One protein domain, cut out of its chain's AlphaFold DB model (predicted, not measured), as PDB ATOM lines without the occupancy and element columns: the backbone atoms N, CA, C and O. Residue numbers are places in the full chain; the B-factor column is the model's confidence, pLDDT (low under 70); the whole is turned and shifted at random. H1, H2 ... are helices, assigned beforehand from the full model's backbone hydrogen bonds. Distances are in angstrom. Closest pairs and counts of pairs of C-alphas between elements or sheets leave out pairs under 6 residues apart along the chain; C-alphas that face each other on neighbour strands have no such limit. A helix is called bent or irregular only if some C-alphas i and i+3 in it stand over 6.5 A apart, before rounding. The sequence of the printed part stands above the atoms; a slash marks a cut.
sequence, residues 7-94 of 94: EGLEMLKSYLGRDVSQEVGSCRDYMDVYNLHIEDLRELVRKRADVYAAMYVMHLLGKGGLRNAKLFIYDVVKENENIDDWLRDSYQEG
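AT A GLANCE: This is residues 7 to 94 of the 94 residues of an uncharacterized protein of Acidovorax sp. Root219 (UniProt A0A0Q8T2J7). The kinked helix H2 makes a core with H3 and H4, while H1 packs on H2 and H3 at one end of the long axis and H5 packs on H4 at the other. A long link, residues 17 to 29, leads from H1 back to H2. The printed part has 88 residues, with five named helices in the order H1 to H5 and no named strand: all helix. It is compact, with a radius of gyration of the C-alphas of 12.2 A and spans of 36 by 24 by 20 A.

IN THESE COORDINATES: H2, residues 30 to 46, is 20.0 A long, with a kink of 80 degrees near residue 37; it is irregular, with C-alphas 36 and 39 8.1 A apart. H3 is residues 50 to 61, 16.7 A, and H4 residues 66 to 78, 16.5 A. H4 is neither bent nor irregular, but only just: C-alphas 75 and 78 are 6.0 A apart. H1, residues 7 to 16, 14.3 A, begins at C-alpha 7 (154.090, 236.968, 210.624). H5, residues 83 to 92, 14.1 A, ends at C-alpha 92 (181.620, 249.646, 229.022).

HOW THE PARTS SIT: H2 and H3 form a helical hairpin at a shallow tilt of 24 degrees, opposite ways; their closest C-alphas, Leu 41 and Ala 53, are 5.5 A apart. H3 touches H4 at a steep tilt of 68 degrees, only just short of perpendicular, with C-alphas Ala 54 and Ala 69 closest at 4.9 A. H1 touches H3, about perpendicular at 80 degrees, with C-alphas Leu 12 and Tyr 52 closest at 6.9 A. H4 and H5 form a helical hairpin at 30 degrees, with C-alphas Val 76 and Ile 83 closest at 6.2 A. H1 and H5 are apart. Every O i to N i+4 pair is within hydrogen-bond range in H1, H3, H4 and H5; in H2, 11 of 13 are.

THE WHOLE: The C-alphas of Gly 17 and Gln 92 are farthest apart, 36.9 A. The printed part has no cut. The link from H1 to H2 is long and the others are tight. Residues 92 to 94 have pLDDT under 70.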
ATOM      1  N   GLU A   7     155.042 236.749 209.527       90.62
ATOM      2  CA  GLU A   7     154.090 236.968 210.624       90.62
ATOM      3  C   GLU A   7     154.507 238.161 211.493       90.62
ATOM      4  O   GLU A   7     153.703 239.050 211.783       90.62
ATOM      5  N   GLY A   8     155.782 238.242 211.872       91.31
ATOM      6  CA  GLY A   8     156.296 239.365 212.640       91.31
ATOM      7  C   GLY A   8     156.173 240.710 211.914       91.31
ATOM      8  O   GLY A   8     155.829 241.719 212.539       91.31
ATOM      9  N   LEU A   9     156.417 240.742 210.600       93.19
ATOM     10  CA  LEU A   9     156.239 241.943 209.778       93.19
ATOM     11  C   LEU A   9     154.763 242.349 209.662       93.19
ATOM     12  O   LEU A   9     154.448 243.538 209.763       93.19
ATOM     13  N   GLU A  10     153.852 241.389 209.502       94.31
ATOM     14  CA  GLU A  10     152.408 241.648 209.503       94.31
ATOM     15  C   GLU A  10     151.932 242.218 210.843       94.31
ATOM     16  O   GLU A  10     151.170 243.190 210.874       94.31
ATOM     17  N   MET A  11     152.432 241.675 211.955       94.44
ATOM     18  CA  MET A  11     152.114 242.172 213.291       94.44
ATOM     19  C   MET A  11     152.601 243.608 213.492       94.44
ATOM     20  O   MET A  11     151.840 244.454 213.965       94.44
ATOM     21  N   LEU A  12     153.827 243.928 213.072       94.75
ATOM     22  CA  LEU A  12     154.339 245.300 213.132       94.75
ATOM     23  C   LEU A  12     153.525 246.261 212.269       94.75
ATOM     24  O   LEU A  12     153.169 247.344 212.736       94.75
ATOM     25  N   LYS A  13     153.160 245.853 211.052       94.62
ATOM     26  CA  LYS A  13     152.295 246.645 210.175       94.62
ATOM     27  C   LYS A  13     150.929 246.910 210.801       94.62
ATOM     28  O   LYS A  13     150.421 248.024 210.701       94.62
ATOM     29  N   SER A  14     150.348 245.914 211.467       95.31
ATOM     30  CA  SER A  14     149.084 246.052 212.197       95.31
ATOM     31  C   SER A  14     149.198 247.040 213.363       95.31
ATOM     32  O   SER A  14     148.336 247.901 213.538       95.31
ATOM     33  N   TYR A  15     150.284 246.972 214.141       95.12
ATOM     34  CA  TYR A  15     150.469 247.855 215.291       95.12
ATOM     35  C   TYR A  15     150.803 249.302 214.920       95.12
ATOM     36  O   TYR A  15     150.261 250.204 215.561       95.12
ATOM     37  N   LEU A  16     151.677 249.503 213.927       94.81
ATOM     38  CA  LEU A  16     152.193 250.812 213.503       94.81
ATOM     39  C   LEU A  16     151.370 251.450 212.372       94.81
ATOM     40  O   LEU A  16     151.576 252.610 212.026       94.81
ATOM     41  N   GLY A  17     150.464 250.695 211.747       95.44
ATOM     42  CA  GLY A  17     149.630 251.172 210.641       95.44
ATOM     43  C   GLY A  17     150.386 251.445 209.333       95.44
ATOM     44  O   GLY A  17     149.832 252.080 208.437       95.44
ATOM     45  N   ARG A  18     151.637 250.983 209.200       95.06
ATOM     46  CA  ARG A  18     152.504 251.218 208.032       95.06
ATOM     47  C   ARG A  18     153.416 250.024 207.751       95.06
ATOM     48  O   ARG A  18     153.738 249.260 208.653       95.06
ATOM     49  N   ASP A  19     153.822 249.859 206.496       94.38
ATOM     50  CA  ASP A  19     154.760 248.804 206.093       94.38
ATOM     51  C   ASP A  19     156.197 249.184 206.482       94.38
ATOM     52  O   ASP A  19     156.676 250.254 206.111       94.38
ATOM     53  N   VAL A  20     156.862 248.303 207.235       93.81
ATOM     54  CA  VAL A  20     158.243 248.468 207.726       93.81
ATOM     55  C   VAL A  20     159.216 247.459 207.107       93.81
ATOM     56  O   VAL A  20     160.387 247.408 207.483       93.81
ATOM     57  N   SER A  21     158.771 246.644 206.145       93.31
ATOM     58  CA  SER A  21     159.570 245.557 205.557       93.31
ATOM     59  C   SER A  21     160.881 246.032 204.923       93.31
ATOM     60  O   SER A  21     161.874 245.307 204.949       93.31
ATOM     61  N   GLN A  22     160.909 247.262 204.403       93.44
ATOM     62  CA  GLN A  22     162.078 247.862 203.752       93.44
ATOM     63  C   GLN A  22     163.028 248.590 204.715       93.44
ATOM     64  O   GLN A  22     164.065 249.083 204.286       93.44
ATOM     65  N   GLU A  23     162.707 248.669 206.009       95.12
ATOM     66  CA  GLU A  23     163.519 249.399 206.998       95.12
ATOM     67  C   GLU A  23     164.640 248.554 207.613       95.12
ATOM     68  O   GLU A  23     165.296 248.981 208.562       95.12
ATOM     69  N   VAL A  24     164.868 247.347 207.093       94.62
ATOM     70  CA  VAL A  24     165.916 246.471 207.610       94.62
ATOM     71  C   VAL A  24     167.293 247.125 207.462       94.62
ATOM     72  O   VAL A  24     167.700 247.504 206.365       94.62
ATOM     73  N   GLY A  25     168.028 247.260 208.567       94.94
ATOM     74  CA  GLY A  25     169.350 247.893 208.566       94.94
ATOM     75  C   GLY A  25     169.341 249.394 208.248       94.94
ATOM     76  O   GLY A  25     170.378 249.925 207.850       94.94
ATOM     77  N   SER A  26     168.202 250.078 208.393       96.56
ATOM     78  CA  SER A  26     168.090 251.530 208.202       96.56
ATOM     79  C   SER A  26     168.837 252.343 209.266       96.56
ATOM     80  O   SER A  26     169.209 253.489 209.009       96.56
ATOM     81  N   CYS A  27     169.084 251.759 210.442       97.25
ATOM     82  CA  CYS A  27     169.763 252.387 211.574       97.25
ATOM     83  C   CYS A  27     171.159 251.790 211.777       97.25
ATOM     84  O   CYS A  27     171.341 250.570 211.765       97.25
ATOM     85  N   ARG A  28     172.166 252.636 212.023       95.38
ATOM     86  CA  ARG A  28     173.550 252.164 212.214       95.38
ATOM     87  C   ARG A  28     173.779 251.590 213.613       95.38
ATOM     88  O   ARG A  28     174.555 250.635 213.759       95.38
ATOM     89  N   ASP A  29     173.114 252.177 214.606       95.12
ATOM     90  CA  ASP A  29     173.226 251.881 216.033       95.12
ATOM     91  C   ASP A  29     171.940 252.259 216.807       95.12
ATOM     92  O   ASP A  29     170.945 252.702 216.234       95.12
ATOM     93  N   TYR A  30     171.952 252.041 218.126       96.12
ATOM     94  CA  TYR A  30     170.824 252.331 219.018       96.12
ATOM     95  C   TYR A  30     170.519 253.830 219.164       96.12
ATOM     96  O   TYR A  30     169.385 254.179 219.489       96.12
ATOM     97  N   MET A  31     171.489 254.714 218.903       96.88
ATOM     98  CA  MET A  31     171.255 256.158 218.912       96.88
ATOM     99  C   MET A  31     170.435 256.570 217.685       96.88
ATOM    100  O   MET A  31     169.479 257.332 217.817       96.88
ATOM    101  N   ASP A  32     170.743 256.024 216.503       97.75
ATOM    102  CA  ASP A  32     169.906 256.204 215.308       97.75
ATOM    103  C   ASP A  32     168.478 255.671 215.563       97.75
ATOM    104  O   ASP A  32     167.504 256.368 215.277       97.75
ATOM    105  N   VAL A  33     168.335 254.486 216.178       97.75
ATOM    106  CA  VAL A  33     167.020 253.921 216.547       97.75
ATOM    107  C   VAL A  33     166.247 254.857 217.479       97.75
ATOM    108  O   VAL A  33     165.068 255.121 217.242       97.75
ATOM    109  N   TYR A  34     166.895 255.378 218.525       98.00
ATOM    110  CA  TYR A  34     166.280 256.329 219.450       98.00
ATOM    111  C   TYR A  34     165.824 257.601 218.722       98.00
ATOM    112  O   TYR A  34     164.666 257.996 218.814       98.00
ATOM    113  N   ASN A  35     166.702 258.221 217.938       98.12
ATOM    114  CA  ASN A  35     166.395 259.497 217.296       98.12
ATOM    115  C   ASN A  35     165.308 259.392 216.219       98.12
ATOM    116  O   ASN A  35     164.562 260.349 216.016       98.12
ATOM    117  N   LEU A  36     165.224 258.258 215.518       98.12
ATOM    118  CA  LEU A  36     164.345 258.099 214.356       98.12
ATOM    119  C   LEU A  36     163.045 257.347 214.666       98.12
ATOM    120  O   LEU A  36     162.028 257.630 214.037       98.12
ATOM    121  N   HIS A  37     163.057 256.413 215.623       98.00
ATOM    122  CA  HIS A  37     161.967 255.449 215.823       98.00
ATOM    123  C   HIS A  37     161.460 255.344 217.270       98.00
ATOM    124  O   HIS A  37     160.621 254.488 217.555       98.00
ATOM    125  N   ILE A  38     161.898 256.201 218.202       97.88
ATOM    126  CA  ILE A  38     161.458 256.107 219.608       97.88
ATOM    127  C   ILE A  38     159.935 256.175 219.771       97.88
ATOM    128  O   ILE A  38     159.381 255.474 220.617       97.88
ATOM    129  N   GLU A  39     159.236 256.962 218.952       97.56
ATOM    130  CA  GLU A  39     157.776 257.072 219.036       97.56
ATOM    131  C   GLU A  39     157.054 255.802 218.572       97.56
ATOM    132  O   GLU A  39     156.101 255.383 219.234       97.56
ATOM    133  N   ASP A  40     157.554 255.133 217.527       97.94
ATOM    134  CA  ASP A  40     157.047 253.825 217.091       97.94
ATOM    135  C   ASP A  40     157.230 252.784 218.209       97.94
ATOM    136  O   ASP A  40     156.318 252.025 218.547       97.94
ATOM    137  N   LEU A  41     158.404 252.776 218.848       98.19
ATOM    138  CA  LEU A  41     158.705 251.853 219.943       98.19
ATOM    139  C   LEU A  41     157.836 252.122 221.174       98.19
ATOM    140  O   LEU A  41     157.299 251.185 221.769       98.19
ATOM    141  N   ARG A  42     157.636 253.394 221.532       97.56
ATOM    142  CA  ARG A  42     156.719 253.793 222.607       97.56
ATOM    143  C   ARG A  42     155.287 253.383 222.297       97.56
ATOM    144  O   ARG A  42     154.564 252.980 223.207       97.56
ATOM    145  N   GLU A  43     154.860 253.465 221.041       97.06
ATOM    146  CA  GLU A  43     153.547 252.982 220.623       97.06
ATOM    147  C   GLU A  43     153.405 251.464 220.803       97.06
ATOM    148  O   GLU A  43     152.408 251.011 221.372       97.06
ATOM    149  N   LEU A  44     154.408 250.682 220.404       97.38
ATOM    150  CA  LEU A  44     154.417 249.231 220.607       97.38
ATOM    151  C   LEU A  44     154.364 248.865 222.098       97.38
ATOM    152  O   LEU A  44     153.536 248.044 222.502       97.38
ATOM    153  N   VAL A  45     155.166 249.523 222.940       96.94
ATOM    154  CA  VAL A  45     155.145 249.323 224.401       96.94
ATOM    155  C   VAL A  45     153.785 249.702 224.999       96.94
ATOM    156  O   VAL A  45     153.231 248.949 225.801       96.94
ATOM    157  N   ARG A  46     153.170 250.813 224.564       96.12
ATOM    158  CA  ARG A  46     151.808 251.206 224.986       96.12
ATOM    159  C   ARG A  46     150.764 250.130 224.664       96.12
ATOM    160  O   ARG A  46     149.826 249.941 225.438       96.12
ATOM    161  N   LYS A  47     150.939 249.395 223.562       95.69
ATOM    162  CA  LYS A  47     150.084 248.261 223.165       95.69
ATOM    163  C   LYS A  47     150.480 246.928 223.819       95.69
ATOM    164  O   LYS A  47     149.889 245.905 223.482       95.69
ATOM    165  N   ARG A  48     151.429 246.925 224.769       94.62
ATOM    166  CA  ARG A  48     151.998 245.720 225.414       94.62
ATOM    167  C   ARG A  48     152.654 244.756 224.417       94.62
ATOM    168  O   ARG A  48     152.619 243.540 224.602       94.62
ATOM    169  N   ALA A  49     153.217 245.301 223.340       95.31
ATOM    170  CA  ALA A  49     153.886 244.565 222.274       95.31
ATOM    171  C   ALA A  49     155.420 244.620 222.422       95.31
ATOM    172  O   ALA A  49     156.142 244.725 221.435       95.31
ATOM    173  N   ASP A  50     155.937 244.540 223.652       94.44
ATOM    174  CA  ASP A  50     157.358 244.705 223.998       94.44
ATOM    175  C   ASP A  50     158.277 243.743 223.220       94.44
ATOM    176  O   ASP A  50     159.381 244.104 222.812       94.44
ATOM    177  N   VAL A  51     157.807 242.515 222.965       93.00
ATOM    178  CA  VAL A  51     158.538 241.522 222.159       93.00
ATOM    179  C   VAL A  51     158.688 241.994 220.713       93.00
ATOM    180  O   VAL A  51     159.790 241.933 220.170       93.00
ATOM    181  N   TYR A  52     157.613 242.513 220.114       94.62
ATOM    182  CA  TYR A  52     157.640 243.063 218.758       94.62
ATOM    183  C   TYR A  52     158.442 244.363 218.691       94.62
ATOM    184  O   TYR A  52     159.137 244.581 217.706       94.62
ATOM    185  N   ALA A  53     158.437 245.181 219.747       96.81
ATOM    186  CA  ALA A  53     159.311 246.348 219.846       96.81
ATOM    187  C   ALA A  53     160.792 245.940 219.800       96.81
ATOM    188  O   ALA A  53     161.556 246.476 219.001       96.81
ATOM    189  N   ALA A  54     161.196 244.931 220.580       95.81
ATOM    190  CA  ALA A  54     162.572 244.432 220.557       95.81
ATOM    191  C   ALA A  54     162.948 243.813 219.198       95.81
ATOM    192  O   ALA A  54     164.059 244.019 218.708       95.81
ATOM    193  N   MET A  55     162.028 243.081 218.564       94.19
ATOM    194  CA  MET A  55     162.236 242.552 217.213       94.19
ATOM    195  C   MET A  55     162.366 243.670 216.173       94.19
ATOM    196  O   MET A  55     163.232 243.589 215.303       94.19
ATOM    197  N   TYR A  56     161.562 244.728 216.285       95.94
ATOM    198  CA  TYR A  56     161.632 245.876 215.389       95.94
ATOM    199  C   TYR A  56     162.968 246.609 215.518       95.94
ATOM    200  O   TYR A  56     163.593 246.896 214.504       95.94
ATOM    201  N   VAL A  57     163.484 246.795 216.739       96.50
ATOM    202  CA  VAL A  57     164.843 247.325 216.962       96.50
ATOM    203  C   VAL A  57     165.897 246.476 216.246       96.50
ATOM    204  O   VAL A  57     166.756 247.014 215.552       96.50
ATOM    205  N   MET A  58     165.832 245.146 216.367       94.81
ATOM    206  CA  MET A  58     166.769 244.260 215.665       94.81
ATOM    207  C   MET A  58     166.653 244.374 214.139       94.81
ATOM    208  O   MET A  58     167.666 244.324 213.445       94.81
ATOM    209  N   HIS A  59     165.436 244.538 213.618       94.81
ATOM    210  CA  HIS A  59     165.193 244.744 212.191       94.81
ATOM    211  C   HIS A  59     165.764 246.068 211.707       94.81
ATOM    212  O   HIS A  59     166.554 246.056 210.770       94.81
ATOM    213  N   LEU A  60     165.488 247.172 212.402       96.44
ATOM    214  CA  LEU A  60     166.055 248.492 212.108       96.44
ATOM    215  C   LEU A  60     167.587 248.476 212.091       96.44
ATOM    216  O   LEU A  60     168.203 249.082 211.223       96.44
ATOM    217  N   LEU A  61     168.216 247.746 213.014       94.56
ATOM    218  CA  LEU A  61     169.673 247.605 213.057       94.56
ATOM    219  C   LEU A  61     170.217 246.652 211.981       94.56
ATOM    220  O   LEU A  61     171.401 246.710 211.647       94.56
ATOM    221  N   GLY A  62     169.396 245.725 211.475       92.31
ATOM    222  CA  GLY A  62     169.807 244.642 210.571       92.31
ATOM    223  C   GLY A  62     170.815 243.657 211.189       92.31
ATOM    224  O   GLY A  62     171.348 242.785 210.504       92.31
ATOM    225  N   LYS A  63     171.113 243.815 212.482       83.75
ATOM    226  CA  LYS A  63     172.107 243.079 213.275       83.75
ATOM    227  C   LYS A  63     171.790 243.242 214.765       83.75
ATOM    228  O   LYS A  63     170.906 244.001 215.149       83.75
ATOM    229  N   GLY A  64     172.573 242.585 215.615       75.88
ATOM    230  CA  GLY A  64     172.486 242.738 217.069       75.88
ATOM    231  C   GLY A  64     171.768 241.584 217.763       75.88
ATOM    232  O   GLY A  64     171.293 240.639 217.132       75.88
ATOM    233  N   GLY A  65     171.764 241.628 219.095       84.88
ATOM    234  CA  GLY A  65     171.248 240.559 219.944       84.88
ATOM    235  C   GLY A  65     169.921 240.918 220.606       84.88
ATOM    236  O   GLY A  65     169.748 242.027 221.110       84.88
ATOM    237  N   LEU A  66     169.023 239.932 220.707       88.12
ATOM    238  CA  LEU A  66     167.717 240.081 221.360       88.12
ATOM    239  C   LEU A  66     167.827 240.580 222.808       88.12
ATOM    240  O   LEU A  66     166.952 241.304 223.273       88.12
ATOM    241  N   ARG A  67     168.900 240.210 223.523       91.00
ATOM    242  CA  ARG A  67     169.149 240.680 224.893       91.00
ATOM    243  C   ARG A  67     169.264 242.206 224.949       91.00
ATOM    244  O   ARG A  67     168.532 242.822 225.712       91.00
ATOM    245  N   ASN A  68     170.123 242.800 224.123       92.31
ATOM    246  CA  ASN A  68     170.352 244.248 224.134       92.31
ATOM    247  C   ASN A  68     169.120 245.005 223.638       92.31
ATOM    248  O   ASN A  68     168.776 246.037 224.196       92.31
ATOM    249  N   ALA A  69     168.402 244.463 222.646       95.00
ATOM    250  CA  ALA A  69     167.136 245.043 222.210       95.00
ATOM    251  C   ALA A  69     166.102 245.065 223.346       95.00
ATOM    252  O   ALA A  69     165.465 246.087 223.562       95.00
ATOM    253  N   LYS A  70     165.967 243.982 224.122       95.38
ATOM    254  CA  LYS A  70     165.054 243.943 225.276       95.38
ATOM    255  C   LYS A  70     165.442 244.922 226.383       95.38
ATOM    256  O   LYS A  70     164.546 245.551 226.933       95.38
ATOM    257  N   LEU A  71     166.735 245.043 226.693       95.94
ATOM    258  CA  LEU A  71     167.226 246.018 227.673       95.94
ATOM    259  C   LEU A  71     166.921 247.444 227.211       95.94
ATOM    260  O   LEU A  71     166.254 248.176 227.922       95.94
ATOM    261  N   PHE A  72     167.244 247.781 225.962       96.69
ATOM    262  CA  PHE A  72     166.903 249.080 225.382       96.69
ATOM    263  C   PHE A  72     165.396 249.396 225.453       96.69
ATOM    264  O   PHE A  72     165.010 250.502 225.824       96.69
ATOM    265  N   ILE A  73     164.522 248.429 225.141       97.81
ATOM    266  CA  ILE A  73     163.067 248.612 225.289       97.81
ATOM    267  C   ILE A  73     162.674 248.869 226.749       97.81
ATOM    268  O   ILE A  73     161.817 249.710 227.014       97.81
ATOM    269  N   TYR A  74     163.264 248.144 227.694       96.94
ATOM    270  CA  TYR A  74     162.928 248.296 229.102       96.94
ATOM    271  C   TYR A  74     163.459 249.620 229.661       96.94
ATOM    272  O   TYR A  74     162.667 250.464 230.072       96.94
ATOM    273  N   ASP A  75     164.767 249.845 229.608       96.88
ATOM    274  CA  ASP A  75     165.384 250.967 230.303       96.88
ATOM    275  C   ASP A  75     165.106 252.299 229.581       96.88
ATOM    276  O   ASP A  75     164.589 253.253 230.165       96.88
ATOM    277  N   VAL A  76     165.330 252.354 228.264       97.50
ATOM    278  CA  VAL A  76     165.223 253.606 227.494       97.50
ATOM    279  C   VAL A  76     163.786 253.896 227.069       97.50
ATOM    280  O   VAL A  76     163.294 255.010 227.240       97.50
ATOM    281  N   VAL A  77     163.077 252.920 226.490       97.50
ATOM    282  CA  VAL A  77     161.743 253.188 225.913       97.50
ATOM    283  C   VAL A  77     160.662 253.260 226.992       97.50
ATOM    284  O   VAL A  77     159.786 254.128 226.923       97.50
ATOM    285  N   LYS A  78     160.698 252.351 227.973       96.12
ATOM    286  CA  LYS A  78     159.657 252.230 229.000       96.12
ATOM    287  C   LYS A  78     159.962 253.056 230.248       96.12
ATOM    288  O   LYS A  78     159.098 253.827 230.664       96.12
ATOM    289  N   GLU A  79     161.161 252.934 230.811       96.38
ATOM    290  CA  GLU A  79     161.548 253.684 232.015       96.38
ATOM    291  C   GLU A  79     162.045 255.112 231.700       96.38
ATOM    292  O   GLU A  79     162.199 255.927 232.607       96.38
ATOM    293  N   ASN A  80     162.186 255.467 230.413       94.31
ATOM    294  CA  ASN A  80     162.698 256.763 229.944       94.31
ATOM    295  C   ASN A  80     164.092 257.095 230.496       94.31
ATOM    296  O   ASN A  80     164.383 258.259 230.784       94.31
ATOM    297  N   GLU A  81     164.954 256.087 230.627       95.62
ATOM    298  CA  GLU A  81     166.371 256.315 230.873       95.62
ATOM    299  C   GLU A  81     166.977 257.196 229.768       95.62
ATOM    300  O   GLU A  81     166.580 257.152 228.598       95.62
ATOM    301  N   ASN A  82     167.946 258.026 230.151       96.19
ATOM    302  CA  ASN A  82     168.713 258.808 229.201       96.19
ATOM    303  C   ASN A  82     169.542 257.876 228.298       96.19
ATOM    304  O   ASN A  82     170.321 257.054 228.776       96.19
ATOM    305  N   ILE A  83     169.402 258.033 226.980       95.62
ATOM    306  CA  ILE A  83     170.086 257.175 226.009       95.62
ATOM    307  C   ILE A  83     171.616 257.293 226.069       95.62
ATOM    308  O   ILE A  83     172.302 256.297 225.875       95.62
ATOM    309  N   ASP A  84     172.172 258.468 226.371       95.69
ATOM    310  CA  ASP A  84     173.622 258.644 226.493       95.69
ATOM    311  C   ASP A  84     174.176 257.869 227.696       95.69
ATOM    312  O   ASP A  84     175.245 257.259 227.602       95.69
ATOM    313  N   ASP A  85     173.436 257.857 228.810       94.69
ATOM    314  CA  ASP A  85     173.786 257.073 229.996       94.69
ATOM    315  C   ASP A  85     173.703 255.568 229.699       94.69
ATOM    316  O   ASP A  85     174.683 254.852 229.909       94.69
ATOM    317  N   TRP A  86     172.603 255.110 229.093       95.31
ATOM    318  CA  TRP A  86     172.430 253.703 228.722       95.31
ATOM    319  C   TRP A  86     173.503 253.211 227.741       95.31
ATOM    320  O   TRP A  86     174.020 252.098 227.873       95.31
ATOM    321  N   LEU A  87     173.866 254.028 226.743       93.31
ATOM    322  CA  LEU A  87     174.926 253.694 225.788       93.31
ATOM    323  C   LEU A  87     176.280 253.591 226.488       93.31
ATOM    324  O   LEU A  87     177.018 252.640 226.231       93.31
ATOM    325  N   ARG A  88     176.613 254.538 227.373       91.31
ATOM    326  CA  ARG A  88     177.864 254.491 228.138       91.31
ATOM    327  C   ARG A  88     177.979 253.175 228.905       91.31
ATOM    328  O   ARG A  88     179.020 252.529 228.813       91.31
ATOM    329  N   ASP A  89     176.920 252.767 229.587       87.50
ATOM    330  CA  ASP A  89     176.923 251.563 230.416       87.50
ATOM    331  C   ASP A  89     176.956 250.293 229.540       87.50
ATOM    332  O   ASP A  89     177.758 249.385 229.764       87.50
ATOM    333  N   SER A  90     176.194 250.279 228.442       79.06
ATOM    334  CA  SER A  90     176.121 249.148 227.505       79.06
ATOM    335  C   SER A  90     177.413 248.885 226.722       79.06
ATOM    336  O   SER A  90     177.662 247.745 226.329       79.06
ATOM    337  N   TYR A  91     178.231 249.914 226.465       71.12
ATOM    338  CA  TYR A  91     179.523 249.779 225.775       71.12
ATOM    339  C   TYR A  91     180.722 249.632 226.724       71.12
ATOM    340  O   TYR A  91     181.801 249.272 226.260       71.12
ATOM    341  N   GLN A  92     180.568 249.894 228.026       60.06
ATOM    342  CA  GLN A  92     181.620 249.646 229.022       60.06
ATOM    343  C   GLN A  92     181.683 248.184 229.486       60.06
ATOM    344  O   GLN A  92     182.737 247.738 229.935       60.06
ATOM    345  N   GLU A  93     180.593 247.428 229.351       50.19
ATOM    346  CA  GLU A  93     180.543 245.993 229.671       50.19
ATOM    347  C   GLU A  93     180.934 245.067 228.491       50.19
ATOM    348  O   GLU A  93     180.822 243.843 228.613       50.19
ATOM    349  N   GLY A  94     181.366 245.630 227.352       44.41
ATOM    350  CA  GLY A  94     181.653 244.920 226.093       44.41
ATOM    351  C   GLY A  94     183.129 244.716 225.765       44.41
ATOM    352  O   GLY A  94     183.943 245.616 226.065       44.41
TER     353      GLY A  94